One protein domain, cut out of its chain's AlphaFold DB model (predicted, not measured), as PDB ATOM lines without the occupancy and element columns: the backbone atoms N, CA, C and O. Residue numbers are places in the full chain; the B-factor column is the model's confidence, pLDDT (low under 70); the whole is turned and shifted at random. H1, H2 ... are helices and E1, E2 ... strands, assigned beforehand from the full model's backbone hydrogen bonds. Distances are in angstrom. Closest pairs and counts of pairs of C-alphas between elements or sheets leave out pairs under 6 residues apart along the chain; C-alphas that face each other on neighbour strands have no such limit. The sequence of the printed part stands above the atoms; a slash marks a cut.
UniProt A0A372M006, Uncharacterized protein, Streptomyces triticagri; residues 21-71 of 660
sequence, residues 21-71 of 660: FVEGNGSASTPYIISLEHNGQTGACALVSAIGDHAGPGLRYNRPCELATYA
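Overview. This is residues 21 to 71 of the 660 residues of an uncharacterized protein of Streptomyces triticagri (UniProt A0A372M006). A hairpin of two strands, E1 and E2, makes one end of a rod, H1 is in the middle, and a second small hairpin, E3 and E4, packs on H1 at the other end. The loop of residues 24 to 32 lies at the far end of the first hairpin. The printed part has 51 residues, in the order E1, E2, H1, E3, E4, with two separate antiparallel sheets; the class is mixed, helices and strands. It is only just loose, close to extended, with a radius of gyration of the C-alphas of 14.7 A and spans of 49 by 17 by 15 A.

Along the chain. Find C-alpha 33 at (103.449, 138.437, 96.482); from there E2, residues 33 to 38, runs 16.1 A. E1 is residues 21 to 23, 6.7 A long. H1, residues 44 to 54, begins at C-alpha 44 at (116.368, 136.541, 88.011) and runs 15.7 A. E3 is residues 59 to 62, and E4, residues 66 to 69, ends at C-alpha 69 at (125.009, 135.297, 73.415).

Arrangement. Start at the hairpin E1 and E2, antiparallel at 148 degrees, where N 23 and O 33 are 2.8 A apart, within hydrogen-bond range. Residues 37 to 38 of E2 also pair, antiparallel, with residues 41 to 42. Next look at His 38 of E2 and Ala 46 of H1, whose C-alphas, the closest of the two, are 4.7 A apart. In H1, 6 of 7 O i to N i+4 pairs are within hydrogen-bond range. Beyond it, the closest C-alphas of H1 and E3 are those of Gly 52 and Tyr 61, 5.9 A apart; those of H1 and E4 are Val 48 and Leu 67, 6.4 A. In the hairpin E3 and E4, antiparallel at 152 degrees, N 60 and O 68 are 2.8 A apart, within hydrogen-bond range. E2 is apart from E3 and E4.

Size, cuts and confidence. The C-alphas farthest apart, those of Ser 29 and Ala 71, are 49.6 A from each other. The printed part has no cut, and no link is long. The mean pLDDT of the printed part is 82.6; look for values under 70 at residues 62 to 64.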
ATOM      1  N   PHE A  21     104.394 132.539  90.204       88.19
ATOM      2  CA  PHE A  21     103.786 132.107  91.456       88.19
ATOM      3  C   PHE A  21     103.183 133.306  92.178       88.19
ATOM      4  O   PHE A  21     103.720 134.412  92.159       88.19
ATOM      5  N   VAL A  22     102.006 133.104  92.767       89.25
ATOM      6  CA  VAL A  22     101.283 134.157  93.481       89.25
ATOM      7  C   VAL A  22     100.916 133.646  94.858       89.25
ATOM      8  O   VAL A  22     100.088 132.745  94.996       89.25
ATOM      9  N   GLU A  23     101.502 134.260  95.873       89.94
ATOM     10  CA  GLU A  23     101.165 134.037  97.270       89.94
ATOM     11  C   GLU A  23     100.330 135.195  97.822       89.94
ATOM     12  O   GLU A  23     100.274 136.289  97.260       89.94
ATOM     13  N   GLY A  24      99.662 134.955  98.948       89.06
ATOM     14  CA  GLY A  24      98.808 135.938  99.605       89.06
ATOM     15  C   GLY A  24      97.385 136.003  99.053       89.06
ATOM     16  O   GLY A  24      96.982 135.263  98.156       89.06
ATOM     17  N   ASN A  25      96.564 136.857  99.665       84.56
ATOM     18  CA  ASN A  25      95.133 136.958  99.350       84.56
ATOM     19  C   ASN A  25      94.689 138.385  99.000       84.56
ATOM     20  O   ASN A  25      93.491 138.648  98.885       84.56
ATOM     21  N   GLY A  26      95.644 139.307  98.858       80.19
ATOM     22  CA  GLY A  26      95.390 140.702  98.511       80.19
ATOM     23  C   GLY A  26      94.796 141.544  99.641       80.19
ATOM     24  O   GLY A  26      94.407 142.686  99.401       80.19
ATOM     25  N   SER A  27      94.704 141.013 100.864       81.06
ATOM     26  CA  SER A  27      94.329 141.812 102.035       81.06
ATOM     27  C   SER A  27      95.485 142.710 102.478       81.06
ATOM     28  O   SER A  27      96.645 142.443 102.184       81.06
ATOM     29  N   ALA A  28      95.185 143.766 103.239       78.19
ATOM     30  CA  ALA A  28      96.222 144.656 103.767       78.19
ATOM     31  C   ALA A  28      97.236 143.931 104.675       78.19
ATOM     32  O   ALA A  28      98.396 144.318 104.713       78.19
ATOM     33  N   SER A  29      96.813 142.879 105.385       82.88
ATOM     34  CA  SER A  29      97.681 142.055 106.236       82.88
ATOM     35  C   SER A  29      98.377 140.916 105.485       82.88
ATOM     36  O   SER A  29      99.238 140.249 106.049       82.88
ATOM     37  N   THR A  30      97.962 140.626 104.251       82.56
ATOM     38  CA  THR A  30      98.510 139.537 103.430       82.56
ATOM     39  C   THR A  30      98.422 139.939 101.952       82.56
ATOM     40  O   THR A  30      97.572 139.414 101.214       82.56
ATOM     41  N   PRO A  31      99.234 140.927 101.526       87.12
ATOM     42  CA  PRO A  31      99.236 141.400 100.148       87.12
ATOM     43  C   PRO A  31      99.616 140.266  99.194       87.12
ATOM     44  O   PRO A  31     100.187 139.259  99.611       87.12
ATOM     45  N   TYR A  32      99.284 140.417  97.912       89.44
ATOM     46  CA  TYR A  32      99.780 139.480  96.909       89.44
ATOM     47  C   TYR A  32     101.299 139.634  96.760       89.44
ATOM     48  O   TYR A  32     101.773 140.750  96.542       89.44
ATOM     49  N   ILE A  33     102.032 138.527  96.844       88.44
ATOM     50  CA  ILE A  33     103.449 138.437  96.482       88.44
ATOM     51  C   ILE A  33     103.505 137.657  95.177       88.44
ATOM     52  O   ILE A  33     103.043 136.522  95.117       88.44
ATOM     53  N   ILE A  34     104.012 138.289  94.123       88.81
ATOM     54  CA  ILE A  34     104.147 137.670  92.807       88.81
ATOM     55  C   ILE A  34     105.632 137.377  92.607       88.81
ATOM     56  O   ILE A  34     106.430 138.311  92.529       88.81
ATOM     57  N   SER A  35     105.994 136.100  92.562       88.62
ATOM     58  CA  SER A  35     107.358 135.618  92.351       88.62
ATOM     59  C   SER A  35     107.473 134.879  91.018       88.62
ATOM     60  O   SER A  35     106.479 134.530  90.377       88.62
ATOM     61  N   LEU A  36     108.713 134.686  90.577       90.06
ATOM     62  CA  LEU A  36     109.044 133.875  89.413       90.06
ATOM     63  C   LEU A  36     109.889 132.707  89.909       90.06
ATOM     64  O   LEU A  36     110.929 132.938  90.533       90.06
ATOM     65  N   GLU A  37     109.426 131.486  89.659       88.50
ATOM     66  CA  GLU A  37     110.131 130.256  90.012       88.50
ATOM     67  C   GLU A  37     110.154 129.316  88.812       88.50
ATOM     68  O   GLU A  37     109.160 129.174  88.110       88.50
ATOM     69  N   HIS A  38     111.298 128.688  88.556       86.44
ATOM     70  CA  HIS A  38     111.472 127.767  87.434       86.44
ATOM     71  C   HIS A  38     112.616 126.807  87.747       86.44
ATOM     72  O   HIS A  38     113.685 127.251  88.165       86.44
ATOM     73  N   ASN A  39     112.402 125.496  87.597       85.19
ATOM     74  CA  ASN A  39     113.397 124.450  87.900       85.19
ATOM     75  C   ASN A  39     114.094 124.593  89.278       85.19
ATOM     76  O   ASN A  39     115.286 124.318  89.420       85.19
ATOM     77  N   GLY A  40     113.358 125.034  90.305       86.00
ATOM     78  CA  GLY A  40     113.883 125.221  91.667       86.00
ATOM     79  C   GLY A  40     114.726 126.486  91.874       86.00
ATOM     80  O   GLY A  40     115.298 126.660  92.945       86.00
ATOM     81  N   GLN A  41     114.810 127.365  90.872       86.12
ATOM     82  CA  GLN A  41     115.381 128.707  90.994       86.12
ATOM     83  C   GLN A  41     114.280 129.730  91.291       86.12
ATOM     84  O   GLN A  41     113.123 129.502  90.942       86.12
ATOM     85  N   THR A  42     114.650 130.886  91.855       87.69
ATOM     86  CA  THR A  42     113.743 132.027  92.097       87.69
ATOM     87  C   THR A  42     114.292 133.327  91.499       87.69
ATOM     88  O   THR A  42     115.505 133.493  91.358       87.69
ATOM     89  N   GLY A  43     113.421 134.287  91.181       86.31
ATOM     90  CA  GLY A  43     113.824 135.635  90.759       86.31
ATOM     91  C   GLY A  43     114.525 135.664  89.394       86.31
ATOM     92  O   GLY A  43     114.081 135.015  88.449       86.31
ATOM     93  N   ALA A  44     115.623 136.421  89.273       81.94
ATOM     94  CA  ALA A  44     116.368 136.541  88.011       81.94
ATOM     95  C   ALA A  44     116.916 135.187  87.521       81.94
ATOM     96  O   ALA A  44     116.891 134.902  86.329       81.94
ATOM     97  N   CYS A  45     117.328 134.318  88.441       84.31
ATOM     98  CA  CYS A  45     117.844 132.986  88.130       84.31
ATOM     99  C   CYS A  45     116.765 132.071  87.543       84.31
ATOM    100  O   CYS A  45     117.030 131.308  86.617       84.31
ATOM    101  N   ALA A  46     115.530 132.190  88.034       86.00
ATOM    102  CA  ALA A  46     114.386 131.485  87.472       86.00
ATOM    103  C   ALA A  46     114.048 131.983  86.064       86.00
ATOM    104  O   ALA A  46     113.776 131.178  85.179       86.00
ATOM    105  N   LEU A  47     114.141 133.297  85.830       85.19
ATOM    106  CA  LEU A  47     113.925 133.877  84.505       85.19
ATOM    107  C   LEU A  47     114.980 133.376  83.516       85.19
ATOM    108  O   LEU A  47     114.640 132.946  82.417       85.19
ATOM    109  N   VAL A  48     116.249 133.391  83.917       84.81
ATOM    110  CA  VAL A  48     117.346 132.906  83.079       84.81
ATOM    111  C   VAL A  48     117.220 131.400  82.828       84.81
ATOM    112  O   VAL A  48     117.389 130.970  81.690       84.81
ATOM    113  N   SER A  49     116.850 130.599  83.835       83.50
ATOM    114  CA  SER A  49     116.604 129.164  83.643       83.50
ATOM    115  C   SER A  49     115.426 128.900  82.700       83.50
ATOM    116  O   SER A  49     115.521 128.000  81.870       83.50
ATOM    117  N   ALA A  50     114.343 129.675  82.798       85.44
ATOM    118  CA  ALA A  50     113.192 129.558  81.905       85.44
ATOM    119  C   ALA A  50     113.553 129.937  80.461       85.44
ATOM    120  O   ALA A  50     113.129 129.275  79.518       85.44
ATOM    121  N   ILE A  51     114.378 130.975  80.280       84.31
ATOM    122  CA  ILE A  51     114.927 131.333  78.967       84.31
ATOM    123  C   ILE A  51     115.829 130.209  78.450       84.31
ATOM    124  O   ILE A  51     115.717 129.856  77.282       84.31
ATOM    125  N   GLY A  52     116.679 129.622  79.298       83.12
ATOM    126  CA  GLY A  52     117.590 128.533  78.939       83.12
ATOM    127  C   GLY A  52     116.882 127.295  78.379       83.12
ATOM    128  O   GLY A  52     117.336 126.743  77.382       83.12
ATOM    129  N   ASP A  53     115.731 126.911  78.940       84.62
ATOM    130  CA  ASP A  53     114.936 125.765  78.459       84.62
ATOM    131  C   ASP A  53     114.312 125.996  77.068       84.62
ATOM    132  O   ASP A  53     113.934 125.050  76.371       84.62
ATOM    133  N   HIS A  54     114.207 127.258  76.652       83.06
ATOM    134  CA  HIS A  54     113.647 127.672  75.365       83.06
ATOM    135  C   HIS A  54     114.667 128.363  74.454       83.06
ATOM    136  O   HIS A  54     114.319 128.808  73.356       83.06
ATOM    137  N   ALA A  55     115.920 128.452  74.891       79.19
ATOM    138  CA  ALA A  55     116.989 129.077  74.145       79.19
ATOM    139  C   ALA A  55     117.314 128.230  72.912       79.19
ATOM    140  O   ALA A  55     117.551 127.024  72.988       79.19
ATOM    141  N   GLY A  56     117.337 128.878  71.748       77.81
ATOM    142  CA  GLY A  56     117.979 128.306  70.571       77.81
ATOM    143  C   GLY A  56     119.505 128.270  70.739       77.81
ATOM    144  O   GLY A  56     120.038 128.837  71.692       77.81
ATOM    145  N   PRO A  57     120.237 127.689  69.774       76.81
ATOM    146  CA  PRO A  57     121.692 127.545  69.863       76.81
ATOM    147  C   PRO A  57     122.450 128.876  70.002       76.81
ATOM    148  O   PRO A  57     123.595 128.861  70.426       76.81
ATOM    149  N   GLY A  58     121.834 130.018  69.674       77.38
ATOM    150  CA  GLY A  58     122.448 131.348  69.771       77.38
ATOM    151  C   GLY A  58     122.516 131.953  71.180       77.38
ATOM    152  O   GLY A  58     122.989 133.078  71.324       77.38
ATOM    153  N   LEU A  59     122.044 131.253  72.213       81.44
ATOM    154  CA  LEU A  59     122.169 131.671  73.608       81.44
ATOM    155  C   LEU A  59     122.775 130.529  74.426       81.44
ATOM    156  O   LEU A  59     122.367 129.375  74.301       81.44
ATOM    157  N   ARG A  60     123.744 130.858  75.280       79.69
ATOM    158  CA  ARG A  60     124.299 129.955  76.288       79.69
ATOM    159  C   ARG A  60     123.863 130.413  77.667       79.69
ATOM    160  O   ARG A  60     123.775 131.603  77.950       79.69
ATOM    161  N   TYR A  61     123.603 129.438  78.519       75.44
ATOM    162  CA  TYR A  61     123.270 129.650  79.914       75.44
ATOM    163  C   TYR A  61     124.359 129.011  80.778       75.44
ATOM    164  O   TYR A  61     124.637 127.820  80.611       75.44
ATOM    165  N   ASN A  62     124.961 129.787  81.684       69.50
ATOM    166  CA  ASN A  62     125.854 129.270  82.720       69.50
ATOM    167  C   ASN A  62     125.185 129.375  84.099       69.50
ATOM    168  O   ASN A  62     124.505 130.354  84.425       69.50
ATOM    169  N   ARG A  63     125.373 128.342  84.923       62.75
ATOM    170  CA  ARG A  63     124.854 128.323  86.291       62.75
ATOM    171  C   ARG A  63     125.742 129.206  87.184       62.75
ATOM    172  O   ARG A  63     126.959 129.103  87.084       62.75
ATOM    173  N   PRO A  64     125.160 130.008  88.097       57.78
ATOM    174  CA  PRO A  64     123.767 129.901  88.535       57.78
ATOM    175  C   PRO A  64     122.749 130.770  87.768       57.78
ATOM    176  O   PRO A  64     121.589 130.366  87.704       57.78
ATOM    177  N   CYS A  65     123.107 131.917  87.175       77.25
ATOM    178  CA  CYS A  65     122.094 132.878  86.690       77.25
ATOM    179  C   CYS A  65     122.541 133.755  85.504       77.25
ATOM    180  O   CYS A  65     122.077 134.889  85.394       77.25
ATOM    181  N   GLU A  66     123.428 133.274  84.631       81.94
ATOM    182  CA  GLU A  66     123.999 134.095  83.554       81.94
ATOM    183  C   GLU A  66     123.523 133.655  82.165       81.94
ATOM    184  O   GLU A  66     123.614 132.478  81.813       81.94
ATOM    185  N   LEU A  67     123.036 134.611  81.367       81.19
ATOM    186  CA  LEU A  67     122.682 134.408  79.964       81.19
ATOM    187  C   LEU A  67     123.705 135.123  79.078       81.19
ATOM    188  O   LEU A  67     123.870 136.336  79.190       81.19
ATOM    189  N   ALA A  68     124.331 134.387  78.167       80.69
ATOM    190  CA  ALA A  68     125.291 134.912  77.208       80.69
ATOM    191  C   ALA A  68     124.829 134.644  75.772       80.69
ATOM    192  O   ALA A  68     124.209 133.618  75.474       80.69
ATOM    193  N   THR A  69     125.152 135.548  74.852       81.56
ATOM    194  CA  THR A  69     125.009 135.297  73.415       81.56
ATOM    195  C   THR A  69     126.089 134.334  72.928       81.56
ATOM    196  O   THR A  69     127.238 134.393  73.358       81.56
ATOM    197  N   TYR A  70     125.721 133.432  72.020       81.62
ATOM    198  CA  TYR A  70     126.642 132.501  71.377       81.62
ATOM    199  C   TYR A  70     126.670 132.754  69.873       81.62
ATOM    200  O   TYR A  70     125.734 132.405  69.150       81.62
ATOM    201  N   ALA A  71     127.749 133.379  69.403       80.06
ATOM    202  CA  ALA A  71     128.020 133.491  67.978       80.06
ATOM    203  C   ALA A  71     128.404 132.109  67.419       80.06
ATOM    204  O   ALA A  71     129.157 131.367  68.052       80.06
TER     205      ALA A  71